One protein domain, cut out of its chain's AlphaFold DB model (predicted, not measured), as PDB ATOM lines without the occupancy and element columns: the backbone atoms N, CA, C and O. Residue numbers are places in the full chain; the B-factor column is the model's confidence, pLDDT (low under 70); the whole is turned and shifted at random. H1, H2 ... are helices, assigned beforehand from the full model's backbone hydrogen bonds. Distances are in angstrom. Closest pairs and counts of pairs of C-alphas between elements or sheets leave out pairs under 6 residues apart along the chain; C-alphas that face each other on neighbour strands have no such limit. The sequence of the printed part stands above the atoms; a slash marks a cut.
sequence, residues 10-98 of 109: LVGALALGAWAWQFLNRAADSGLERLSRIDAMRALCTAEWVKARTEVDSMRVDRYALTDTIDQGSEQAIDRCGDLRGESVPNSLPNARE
ATOM      1  N   LEU A  10      67.269  31.153 218.516       88.62
ATOM      2  CA  LEU A  10      66.036  30.858 219.251       88.62
ATOM      3  C   LEU A  10      64.842  31.619 218.655       88.62
ATOM      4  O   LEU A  10      63.797  31.032 218.388       88.62
ATOM      5  N   VAL A  11      65.011  32.921 218.411       91.81
ATOM      6  CA  VAL A  11      63.971  33.767 217.809       91.81
ATOM      7  C   VAL A  11      63.649  33.299 216.391       91.81
ATOM      8  O   VAL A  11      62.478  33.202 216.034       91.81
ATOM      9  N   GLY A  12      64.669  32.940 215.605       91.62
ATOM     10  CA  GLY A  12      64.483  32.373 214.271       91.62
ATOM     11  C   GLY A  12      63.674  31.074 214.289       91.62
ATOM     12  O   GLY A  12      62.726  30.933 213.519       91.62
ATOM     13  N   ALA A  13      63.985  30.154 215.207       90.69
ATOM     14  CA  ALA A  13      63.248  28.900 215.354       90.69
ATOM     15  C   ALA A  13      61.776  29.127 215.740       90.69
ATOM     16  O   ALA A  13      60.884  28.500 215.169       90.69
ATOM     17  N   LEU A  14      61.507  30.060 216.658       92.31
ATOM     18  CA  LEU A  14      60.141  30.414 217.060       92.31
ATOM     19  C   LEU A  14      59.349  31.051 215.916       92.31
ATOM     20  O   LEU A  14      58.191  30.696 215.701       92.31
ATOM     21  N   ALA A  15      59.970  31.957 215.157       91.31
ATOM     22  CA  ALA A  15      59.336  32.594 214.011       91.31
ATOM     23  C   ALA A  15      58.990  31.574 212.913       91.31
ATOM     24  O   ALA A  15      57.877  31.592 212.389       91.31
ATOM     25  N   LEU A  16      59.908  30.649 212.608       91.56
ATOM     26  CA  LEU A  16      59.666  29.573 211.644       91.56
ATOM     27  C   LEU A  16      58.565  28.619 212.115       91.56
ATOM     28  O   LEU A  16      57.702  28.256 211.319       91.56
ATOM     29  N   GLY A  17      58.550  28.262 213.402       88.75
ATOM     30  CA  GLY A  17      57.489  27.440 213.984       88.75
ATOM     31  C   GLY A  17      56.116  28.106 213.875       88.75
ATOM     32  O   GLY A  17      55.167  27.488 213.400       88.75
ATOM     33  N   ALA A  18      56.019  29.388 214.234       88.31
ATOM     34  CA  ALA A  18      54.777  30.151 214.124       88.31
ATOM     35  C   ALA A  18      54.305  30.286 212.665       88.31
ATOM     36  O   ALA A  18      53.115  30.145 212.382       88.31
ATOM     37  N   TRP A  19      55.233  30.523 211.734       90.19
ATOM     38  CA  TRP A  19      54.923  30.621 210.309       90.19
ATOM     39  C   TRP A  19      54.436  29.288 209.733       90.19
ATOM     40  O   TRP A  19      53.413  29.256 209.046       90.19
ATOM     41  N   ALA A  20      55.100  28.181 210.079       89.81
ATOM     42  CA  ALA A  20      54.683  26.839 209.684       89.81
ATOM     43  C   ALA A  20      53.281  26.501 210.218       89.81
ATOM     44  O   ALA A  20      52.450  25.987 209.473       89.81
ATOM     45  N   TRP A  21      52.987  26.854 211.473       83.69
ATOM     46  CA  TRP A  21      51.674  26.614 212.078       83.69
ATOM     47  C   TRP A  21      50.559  27.412 211.398       83.69
ATOM     48  O   TRP A  21      49.487  26.882 211.119       83.69
ATOM     49  N   GLN A  22      50.818  28.681 211.077       84.44
ATOM     50  CA  GLN A  22      49.879  29.527 210.336       84.44
ATOM     51  C   GLN A  22      49.603  28.985 208.933       84.44
ATOM     52  O   GLN A  22      48.459  28.987 208.482       84.44
ATOM     53  N   PHE A  23      50.638  28.508 208.243       85.00
ATOM     54  CA  PHE A  23      50.484  27.911 206.922       85.00
ATOM     55  C   PHE A  23      49.663  26.619 206.982       85.00
ATOM     56  O   PHE A  23      48.741  26.438 206.187       85.00
ATOM     57  N   LEU A  24      49.947  25.759 207.965       80.19
ATOM     58  CA  LEU A  24      49.223  24.509 208.162       80.19
ATOM     59  C   LEU A  24      47.752  24.752 208.517       80.19
ATOM     60  O   LEU A  24      46.890  24.107 207.934       80.19
ATOM     61  N   ASN A  25      47.456  25.711 209.403       76.44
ATOM     62  CA  ASN A  25      46.079  26.072 209.746       76.44
ATOM     63  C   ASN A  25      45.302  26.553 208.520       76.44
ATOM     64  O   ASN A  25      44.199  26.086 208.287       76.44
ATOM     65  N   ARG A  26      45.895  27.407 207.676       73.06
ATOM     66  CA  ARG A  26      45.229  27.865 206.444       73.06
ATOM     67  C   ARG A  26      44.960  26.726 205.463       73.06
ATOM     68  O   ARG A  26      43.907  26.696 204.833       73.06
ATOM     69  N   ALA A  27      45.904  25.795 205.331       69.81
ATOM     70  CA  ALA A  27      45.715  24.608 204.506       69.81
ATOM     71  C   ALA A  27      44.615  23.698 205.084       69.81
ATOM     72  O   ALA A  27      43.744  23.242 204.345       69.81
ATOM     73  N   ALA A  28      44.616  23.497 206.403       72.00
ATOM     74  CA  ALA A  28      43.610  22.714 207.107       72.00
ATOM     75  C   ALA A  28      42.216  23.340 206.993       72.00
ATOM     76  O   ALA A  28      41.282  22.625 206.660       72.00
ATOM     77  N   ASP A  29      42.077  24.657 207.165       72.06
ATOM     78  CA  ASP A  29      40.806  25.372 207.015       72.06
ATOM     79  C   ASP A  29      40.236  25.188 205.601       72.06
ATOM     80  O   ASP A  29      39.063  24.856 205.447       72.06
ATOM     81  N   SER A  30      41.077  25.293 204.563       67.94
ATOM     82  CA  SER A  30      40.650  25.060 203.175       67.94
ATOM     83  C   SER A  30      40.211  23.612 202.912       67.94
ATOM     84  O   SER A  30      39.258  23.369 202.170       67.94
ATOM     85  N   GLY A  31      40.876  22.643 203.549       63.19
ATOM     86  CA  GLY A  31      40.513  21.230 203.462       63.19
ATOM     87  C   GLY A  31      39.230  20.913 204.232       63.19
ATOM     88  O   GLY A  31      38.374  20.186 203.734       63.19
ATOM     89  N   LEU A  32      39.067  21.497 205.421       67.75
ATOM     90  CA  LEU A  32      37.893  21.340 206.279       67.75
ATOM     91  C   LEU A  32      36.651  21.982 205.666       67.75
ATOM     92  O   LEU A  32      35.580  21.384 205.715       67.75
ATOM     93  N   GLU A  33      36.774  23.158 205.048       71.50
ATOM     94  CA  GLU A  33      35.656  23.793 204.347       71.50
ATOM     95  C   GLU A  33      35.156  22.896 203.204       71.50
ATOM     96  O   GLU A  33      33.949  22.679 203.059       71.50
ATOM     97  N   ARG A  34      36.080  22.278 202.458       64.88
ATOM     98  CA  ARG A  34      35.749  21.321 201.398       64.88
ATOM     99  C   ARG A  34      35.104  20.047 201.945       64.88
ATOM    100  O   ARG A  34      34.056  19.643 201.450       64.88
ATOM    101  N   LEU A  35      35.660  19.463 203.009       67.69
ATOM    102  CA  LEU A  35      35.077  18.298 203.686       67.69
ATOM    103  C   LEU A  35      33.668  18.589 204.217       67.69
ATOM    104  O   LEU A  35      32.757  17.800 203.992       67.69
ATOM    105  N   SER A  36      33.453  19.754 204.834       70.69
ATOM    106  CA  SER A  36      32.142  20.148 205.361       70.69
ATOM    107  C   SER A  36      31.078  20.272 204.265       70.69
ATOM    108  O   SER A  36      29.918  19.911 204.470       70.69
ATOM    109  N   ARG A  37      31.473  20.732 203.070       68.62
ATOM    110  CA  ARG A  37      30.590  20.820 201.904       68.62
ATOM    111  C   ARG A  37      30.230  19.434 201.372       68.62
ATOM    112  O   ARG A  37      29.081  19.206 200.998       68.62
ATOM    113  N   ILE A  38      31.186  18.507 201.387       69.94
ATOM    114  CA  ILE A  38      30.977  17.110 200.992       69.94
ATOM    115  C   ILE A  38      30.046  16.406 201.982       69.94
ATOM    116  O   ILE A  38      29.085  15.768 201.553       69.94
ATOM    117  N   ASP A  39      30.253  16.579 203.289       72.56
ATOM    118  CA  ASP A  39      29.374  16.019 204.320       72.56
ATOM    119  C   ASP A  39      27.950  16.583 204.229       72.56
ATOM    120  O   ASP A  39      26.979  15.831 204.340       72.56
ATOM    121  N   ALA A  40      27.800  17.881 203.946       74.88
ATOM    122  CA  ALA A  40      26.493  18.495 203.719       74.88
ATOM    123  C   ALA A  40      25.777  17.901 202.491       74.88
ATOM    124  O   ALA A  40      24.585  17.589 202.561       74.88
ATOM    125  N   MET A  41      26.495  17.695 201.381       74.06
ATOM    126  CA  MET A  41      25.940  17.065 200.177       74.06
ATOM    127  C   MET A  41      25.599  15.589 200.408       74.06
ATOM    128  O   MET A  41      24.543  15.129 199.971       74.06
ATOM    129  N   ARG A  42      26.432  14.859 201.158       74.75
ATOM    130  CA  ARG A  42      26.163  13.473 201.555       74.75
ATOM    131  C   ARG A  42      24.900  13.380 202.405       74.75
ATOM    132  O   ARG A  42      24.033  12.563 202.106       74.75
ATOM    133  N   ALA A  43      24.755  14.258 203.398       74.50
ATOM    134  CA  ALA A  43      23.558  14.342 204.228       74.50
ATOM    135  C   ALA A  43      22.298  14.661 203.403       74.50
ATOM    136  O   ALA A  43      21.238  14.090 203.661       74.50
ATOM    137  N   LEU A  44      22.411  15.515 202.380       78.94
ATOM    138  CA  LEU A  44      21.342  15.805 201.419       78.94
ATOM    139  C   LEU A  44      20.933  14.566 200.610       78.94
ATOM    140  O   LEU A  44      19.748  14.237 200.581       78.94
ATOM    141  N   CYS A  45      21.893  13.850 200.012       77.94
ATOM    142  CA  CYS A  45      21.622  12.591 199.306       77.94
ATOM    143  C   CYS A  45      20.918  11.584 200.234       77.94
ATOM    144  O   CYS A  45      19.910  10.988 199.855       77.94
ATOM    145  N   THR A  46      21.402  11.431 201.476       77.06
ATOM    146  CA  THR A  46      20.796  10.536 202.473       77.06
ATOM    147  C   THR A  46      19.373  10.948 202.832       77.06
ATOM    148  O   THR A  46      18.482  10.102 202.853       77.06
ATOM    149  N   ALA A  47      19.129  12.237 203.069       78.31
ATOM    150  CA  ALA A  47      17.796  12.738 203.378       78.31
ATOM    151  C   ALA A  47      16.807  12.503 202.225       78.31
ATOM    152  O   ALA A  47      15.656  12.147 202.473       78.31
ATOM    153  N   GLU A  48      17.238  12.672 200.973       80.06
ATOM    154  CA  GLU A  48      16.389  12.415 199.806       80.06
ATOM    155  C   GLU A  48      16.141  10.918 199.576       80.06
ATOM    156  O   GLU A  48      15.018  10.531 199.256       80.06
ATOM    157  N   TRP A  49      17.120  10.045 199.836       76.31
ATOM    158  CA  TRP A  49      16.876   8.599 199.820       76.31
ATOM    159  C   TRP A  49      15.889   8.149 200.893       76.31
ATOM    160  O   TRP A  49      15.050   7.301 200.614       76.31
ATOM    161  N   VAL A  50      15.938   8.729 202.094       74.50
ATOM    162  CA  VAL A  50      14.965   8.429 203.160       74.50
ATOM    163  C   VAL A  50      13.548   8.864 202.766       74.50
ATOM    164  O   VAL A  50      12.568   8.249 203.184       74.50
ATOM    165  N   LYS A  51      13.410   9.913 201.946       75.81
ATOM    166  CA  LYS A  51      12.110  10.349 201.412       75.81
ATOM    167  C   LYS A  51      11.636   9.518 200.220       75.81
ATOM    168  O   LYS A  51      10.432   9.503 199.955       75.81
ATOM    169  N   ALA A  52      12.543   8.866 199.493       75.19
ATOM    170  CA  ALA A  52      12.212   8.071 198.318       75.19
ATOM    171  C   ALA A  52      11.326   6.882 198.715       75.19
ATOM    172  O   ALA A  52      11.748   5.972 199.422       75.19
ATOM    173  N   ARG A  53      10.068   6.890 198.258       71.31
ATOM    174  CA  ARG A  53       9.097   5.825 198.567       71.31
ATOM    175  C   ARG A  53       9.030   4.742 197.500       71.31
ATOM    176  O   ARG A  53       8.412   3.704 197.725       71.31
ATOM    177  N   THR A  54       9.626   4.996 196.340       71.88
ATOM    178  CA  THR A  54       9.636   4.085 195.200       71.88
ATOM    179  C   THR A  54      11.049   3.921 194.656       71.88
ATOM    180  O   THR A  54      11.903   4.791 194.824       71.88
ATOM    181  N   GLU A  55      11.287   2.816 193.953       67.19
ATOM    182  CA  GLU A  55      12.572   2.533 193.297       67.19
ATOM    183  C   GLU A  55      12.907   3.566 192.211       67.19
ATOM    184  O   GLU A  55      14.061   3.898 191.952       67.19
ATOM    185  N   VAL A  56      11.876   4.151 191.598       73.44
ATOM    186  CA  VAL A  56      12.037   5.231 190.622       73.44
ATOM    187  C   VAL A  56      12.526   6.513 191.298       73.44
ATOM    188  O   VAL A  56      13.396   7.196 190.754       73.44
ATOM    189  N   ASP A  57      12.021   6.822 192.496       73.06
ATOM    190  CA  ASP A  57      12.483   7.975 193.274       73.06
ATOM    191  C   ASP A  57      13.925   7.779 193.737       73.06
ATOM    192  O   ASP A  57      14.739   8.693 193.616       73.06
ATOM    193  N   SER A  58      14.281   6.575 194.188       74.56
ATOM    194  CA  SER A  58      15.648   6.280 194.615       74.56
ATOM    195  C   SER A  58      16.634   6.374 193.448       74.56
ATOM    196  O   SER A  58      17.678   7.006 193.600       74.56
ATOM    197  N   MET A  59      16.267   5.872 192.261       76.44
ATOM    198  CA  MET A  59      17.048   6.044 191.028       76.44
ATOM    199  C   MET A  59      17.183   7.509 190.599       76.44
ATOM    200  O   MET A  59      18.167   7.879 189.955       76.44
ATOM    201  N   ARG A  60      16.197   8.360 190.910       78.00
ATOM    202  CA  ARG A  60      16.280   9.801 190.638       78.00
ATOM    203  C   ARG A  60      17.299  10.467 191.554       78.00
ATOM    204  O   ARG A  60      18.087  11.274 191.064       78.00
ATOM    205  N   VAL A  61      17.308  10.099 192.836       79.56
ATOM    206  CA  VAL A  61      18.296  10.601 193.797       79.56
ATOM    207  C   VAL A  61      19.704  10.149 193.413       79.56
ATOM    208  O   VAL A  61      20.628  10.952 193.438       79.56
ATOM    209  N   ASP A  62      19.858   8.912 192.933       78.25
ATOM    210  CA  ASP A  62      21.153   8.361 192.511       78.25
ATOM    211  C   ASP A  62      21.815   9.152 191.370       78.25
ATOM    212  O   ASP A  62      23.035   9.126 191.227       78.25
ATOM    213  N   ARG A  63      21.027   9.879 190.566       77.19
ATOM    214  CA  ARG A  63      21.519  10.704 189.450       77.19
ATOM    215  C   ARG A  63      21.954  12.110 189.857       77.19
ATOM    216  O   ARG A  63      22.483  12.821 189.003       77.19
ATOM    217  N   TYR A  64      21.724  12.541 191.099       79.31
ATOM    218  CA  TYR A  64      22.204  13.848 191.542       79.31
ATOM    219  C   TYR A  64      23.733  13.878 191.544       79.31
ATOM    220  O   TYR A  64      24.379  13.009 192.127       79.31
ATOM    221  N   ALA A  65      24.295  14.882 190.870       73.44
ATOM    222  CA  ALA A  65      25.733  15.084 190.796       73.44
ATOM    223  C   ALA A  65      26.267  15.628 192.129       73.44
ATOM    224  O   ALA A  65      25.744  16.620 192.649       73.44
ATOM    225  N   LEU A  66      27.332  15.019 192.647       71.62
ATOM    226  CA  LEU A  66      28.136  15.612 193.707       71.62
ATOM    227  C   LEU A  66      29.071  16.632 193.061       71.62
ATOM    228  O   LEU A  66      29.970  16.293 192.302       71.62
ATOM    229  N   THR A  67      28.832  17.912 193.332       61.44
ATOM    230  CA  THR A  67      29.589  19.013 192.712       61.44
ATOM    231  C   THR A  67      31.009  19.150 193.274       61.44
ATOM    232  O   THR A  67      31.809  19.896 192.719       61.44
ATOM    233  N   ASP A  68      31.326  18.446 194.364       61.62
ATOM    234  CA  ASP A  68      32.633  18.473 195.019       61.62
ATOM    235  C   ASP A  68      33.029  17.034 195.371       61.62
ATOM    236  O   ASP A  68      32.465  16.421 196.278       61.62
ATOM    237  N   THR A  69      33.944  16.457 194.595       59.00
ATOM    238  CA  THR A  69      34.468  15.110 194.836       59.00
ATOM    239  C   THR A  69      35.708  15.188 195.718       59.00
ATOM    240  O   THR A  69      36.484  16.145 195.637       59.00
ATOM    241  N   ILE A  70      35.890  14.187 196.589       56.62
ATOM    242  CA  ILE A  70      36.985  14.157 197.575       56.62
ATOM    243  C   ILE A  70      38.362  14.206 196.887       56.62
ATOM    244  O   ILE A  70      39.291  14.758 197.466       56.62
ATOM    245  N   ASP A  71      38.478  13.785 195.623       54.78
ATOM    246  CA  ASP A  71      39.737  13.832 194.878       54.78
ATOM    247  C   ASP A  71      39.535  14.113 193.384       54.78
ATOM    248  O   ASP A  71      38.966  13.306 192.653       54.78
ATOM    249  N   GLN A  72      40.104  15.221 192.896       52.66
ATOM    250  CA  GLN A  72      40.090  15.617 191.476       52.66
ATOM    251  C   GLN A  72      41.010  14.754 190.577       52.66
ATOM    252  O   GLN A  72      41.234  15.089 189.417       52.66
ATOM    253  N   GLY A  73      41.557  13.654 191.104       52.03
ATOM    254  CA  GLY A  73      42.484  12.757 190.403       52.03
ATOM    255  C   GLY A  73      42.469  11.308 190.900       52.03
ATOM    256  O   GLY A  73      43.393  10.562 190.589       52.03
ATOM    257  N   SER A  74      41.460  10.914 191.683       51.44
ATOM    258  CA  SER A  74      41.286   9.530 192.135       51.44
ATOM    259  C   SER A  74      40.443   8.746 191.128       51.44
ATOM    260  O   SER A  74      39.409   9.232 190.676       51.44
ATOM    261  N   GLU A  75      40.844   7.510 190.817       52.22
ATOM    262  CA  GLU A  75      40.046   6.568 190.011       52.22
ATOM    263  C   GLU A  75      38.716   6.179 190.690       52.22
ATOM    264  O   GLU A  75      37.842   5.598 190.055       52.22
ATOM    265  N   GLN A  76      38.547   6.520 191.974       56.25
ATOM    266  CA  GLN A  76      37.340   6.287 192.775       56.25
ATOM    267  C   GLN A  76      36.563   7.588 193.032       56.25
ATOM    268  O   GLN A  76      36.015   7.788 194.119       56.25
ATOM    269  N   ALA A  77      36.562   8.514 192.071       60.97
ATOM    270  CA  ALA A  77      35.821   9.762 192.200       60.97
ATOM    271  C   ALA A  77      34.325   9.481 192.433       60.97
ATOM    272  O   ALA A  77      33.663   8.798 191.653       60.97
ATOM    273  N   ILE A  78      33.807   9.990 193.552       68.25
ATOM    274  CA  ILE A  78      32.393   9.894 193.914       68.25
ATOM    275  C   ILE A  78      31.665  11.045 193.223       68.25
ATOM    276  O   ILE A  78      31.550  12.133 193.785       68.25
ATOM    277  N   ASP A  79      31.200  10.812 192.002       72.56
ATOM    278  CA  ASP A  79      30.627  11.860 191.152       72.56
ATOM    279  C   ASP A  79      29.112  12.017 191.344       72.56
ATOM    280  O   ASP A  79      28.523  13.036 190.963       72.56
ATOM    281  N   ARG A  80      28.444  11.008 191.913       76.94
ATOM    282  CA  ARG A  80      26.986  10.982 192.069       76.94
ATOM    283  C   ARG A  80      26.566  10.499 193.444       76.94
ATOM    284  O   ARG A  80      27.279   9.742 194.098       76.94
ATOM    285  N   CYS A  81      25.348  10.864 193.855       77.94
ATOM    286  CA  CYS A  81      24.766  10.303 195.072       77.94
ATOM    287  C   CYS A  81      24.760   8.767 195.008       77.94
ATOM    288  O   CYS A  81      25.110   8.135 195.992       77.94
ATOM    289  N   GLY A  82      24.452   8.152 193.857       76.06
ATOM    290  CA  GLY A  82      24.450   6.689 193.716       76.06
ATOM    291  C   GLY A  82      25.776   6.012 194.096       76.06
ATOM    292  O   GLY A  82      25.761   4.914 194.644       76.06
ATOM    293  N   ASP A  83      26.908   6.691 193.901       74.81
ATOM    294  CA  ASP A  83      28.242   6.157 194.206       74.81
ATOM    295  C   ASP A  83      28.517   6.140 195.723       74.81
ATOM    296  O   ASP A  83      29.274   5.312 196.229       74.81
ATOM    297  N   LEU A  84      27.833   7.002 196.490       71.75
ATOM    298  CA  LEU A  84      27.877   7.007 197.959       71.75
ATOM    299  C   LEU A  84      27.142   5.813 198.585       71.75
ATOM    300  O   LEU A  84      27.265   5.600 199.794       71.75
ATOM    301  N   ARG A  85      26.379   5.052 197.791       65.06
ATOM    302  CA  ARG A  85      25.579   3.904 198.232       65.06
ATOM    303  C   ARG A  85      26.399   2.617 198.417       65.06
ATOM    304  O   ARG A  85      25.818   1.564 198.633       65.06
ATOM    305  N   GLY A  86      27.732   2.682 198.323       58.09
ATOM    306  CA  GLY A  86      28.629   1.548 198.580       58.09
ATOM    307  C   GLY A  86      28.356   0.825 199.913       58.09
ATOM    308  O   GLY A  86      27.697   1.376 200.790       58.09
ATOM    309  N   GLU A  87      28.905  -0.394 200.033       48.81
ATOM    310  CA  GLU A  87      28.765  -1.494 201.030       48.81
ATOM    311  C   GLU A  87      28.021  -1.255 202.370       48.81
ATOM    312  O   GLU A  87      27.370  -2.158 202.883       48.81
ATOM    313  N   SER A  88      28.090  -0.052 202.937       43.59
ATOM    314  CA  SER A  88      27.402   0.393 204.157       43.59
ATOM    315  C   SER A  88      25.926   0.792 204.004       43.59
ATOM    316  O   SER A  88      25.210   0.816 205.005       43.59
ATOM    317  N   VAL A  89      25.453   1.121 202.796       50.41
ATOM    318  CA  VAL A  89      24.044   1.460 202.543       50.41
ATOM    319  C   VAL A  89      23.483   0.391 201.609       50.41
ATOM    320  O   VAL A  89      23.959   0.282 200.483       50.41
ATOM    321  N   PRO A  90      22.521  -0.441 202.042       51.34
ATOM    322  CA  PRO A  90      22.027  -1.509 201.190       51.34
ATOM    323  C   PRO A  90      21.525  -0.940 199.854       51.34
ATOM    324  O   PRO A  90      20.747   0.009 199.817       51.34
ATOM    325  N   ASN A  91      21.961  -1.552 198.747       52.97
ATOM    326  CA  ASN A  91      21.465  -1.257 197.395       52.97
ATOM    327  C   ASN A  91      19.974  -1.594 197.215       52.97
ATOM    328  O   ASN A  91      19.396  -1.321 196.166       52.97
ATOM    329  N   SER A  92      19.348  -2.189 198.227       55.38
ATOM    330  CA  SER A  92      17.909  -2.361 198.333       55.38
ATOM    331  C   SER A  92      17.298  -1.186 199.091       55.38
ATOM    332  O   SER A  92      17.800  -0.815 200.153       55.38
ATOM    333  N   LEU A  93      16.181  -0.651 198.588       54.56
ATOM    334  CA  LEU A  93      15.316   0.255 199.349       54.56
ATOM    335  C   LEU A  93      15.140  -0.274 200.786       54.56
ATOM    336  O   LEU A  93      14.924  -1.483 200.941       54.56
ATOM    337  N   PRO A  94      15.203   0.586 201.821       54.94
ATOM    338  CA  PRO A  94      14.833   0.172 203.167       54.94
ATOM    339  C   PRO A  94      13.443  -0.455 203.105       54.94
ATOM    340  O   PRO A  94      12.528   0.079 202.468       54.94
ATOM    341  N   ASN A  95      13.308  -1.646 203.684       56.84
ATOM    342  CA  ASN A  95      12.085  -2.421 203.543       56.84
ATOM    343  C   ASN A  95      10.924  -1.576 204.095       56.84
ATOM    344  O   ASN A  95      11.084  -0.911 205.119       56.84
ATOM    345  N   ALA A  96       9.753  -1.568 203.451       55.22
ATOM    346  CA  ALA A  96       8.657  -0.661 203.828       55.22
ATOM    347  C   ALA A  96       8.265  -0.762 205.321       55.22
ATOM    348  O   ALA A  96       7.798   0.211 205.907       55.22
ATOM    349  N   ARG A  97       8.518  -1.924 205.940       53.62
ATOM    350  CA  ARG A  97       8.367  -2.173 207.383       53.62
ATOM    351  C   ARG A  97       9.440  -1.536 208.265       53.62
ATOM    352  O   ARG A  97       9.121  -1.073 209.352       53.62
ATOM    353  N   GLU A  98      10.692  -1.487 207.818       52.81
ATOM    354  CA  GLU A  98      11.764  -0.785 208.539       52.81
ATOM    355  C   GLU A  98      11.495   0.724 208.555       52.81
ATOM    356  O   GLU A  98      11.743   1.389 209.556       52.81
TER     357      GLU A  98
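AT A GLANCE: This is residues 10 to 98 of the 109 residues of an uncharacterized protein of Gemmatimonas sp. TET16 (UniProt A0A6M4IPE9). One very long helix, H1, runs the length of the domain, and its first part, residues 10 to 30, sticks out alone as an arm. After residue 51, where H1 ends, the backbone folds back into the short helix H2, and H2 and the short H3 sit by the last part of H1 with long loops in a small, lopsided head. The printed part has 89 residues, with three named helices in the order H1, H2, H3 and no named strand; the class is all helix. The whole is extended, with a radius of gyration of the C-alphas of 19.6 A, and spans 67 by 27 by 19 A.

HOW THE PARTS SIT: H1, residues 10 to 51, touches H2, residues 55 to 62, with its residues 45 to 49 alone. The closest C-alphas of the two, those of Trp 49 and Ser 58, are 5.8 A apart. They run opposite ways at a shallow tilt of 19 degrees, a helical hairpin. H3, residues 81 to 85, touches H2; their closest C-alphas, those of Asp 62 and Gly 82, are 3.9 A apart. H1 and H3 only just touch, with 3 pairs of C-alphas within 8 A, through residues 42 to 45 of H1 alone; the closest C-alphas, those of Cys 45 and Cys 81, are 5.7 A apart. In H1 and H2 every O i to N i+4 pair is within hydrogen-bond range; in H3 0 of 1 is, beside 2 of 2 O i to N i+3 pairs.

IN THESE COORDINATES: H1 measures 60.4 A from C-alpha 10 at (66.036, 30.858, 219.251) to C-alpha 51 at (12.110, 10.349, 201.412). H2 measures 10.4 A and H3 7.2 A, ending at C-alpha 85 at (25.579, 3.904, 198.232).

THE WHOLE: The C-alphas of Leu 10 and Arg 97, the two farthest apart, are 67.5 A apart. The printed part has no cut. The link H1 to H2 is tight; H2 to H3 is long, with 18 residues, of which 71 to 76 stand free. Mean pLDDT of the printed part is 70.8, and 35 residues are under 70, among them 67 to 78 and 85 to 98.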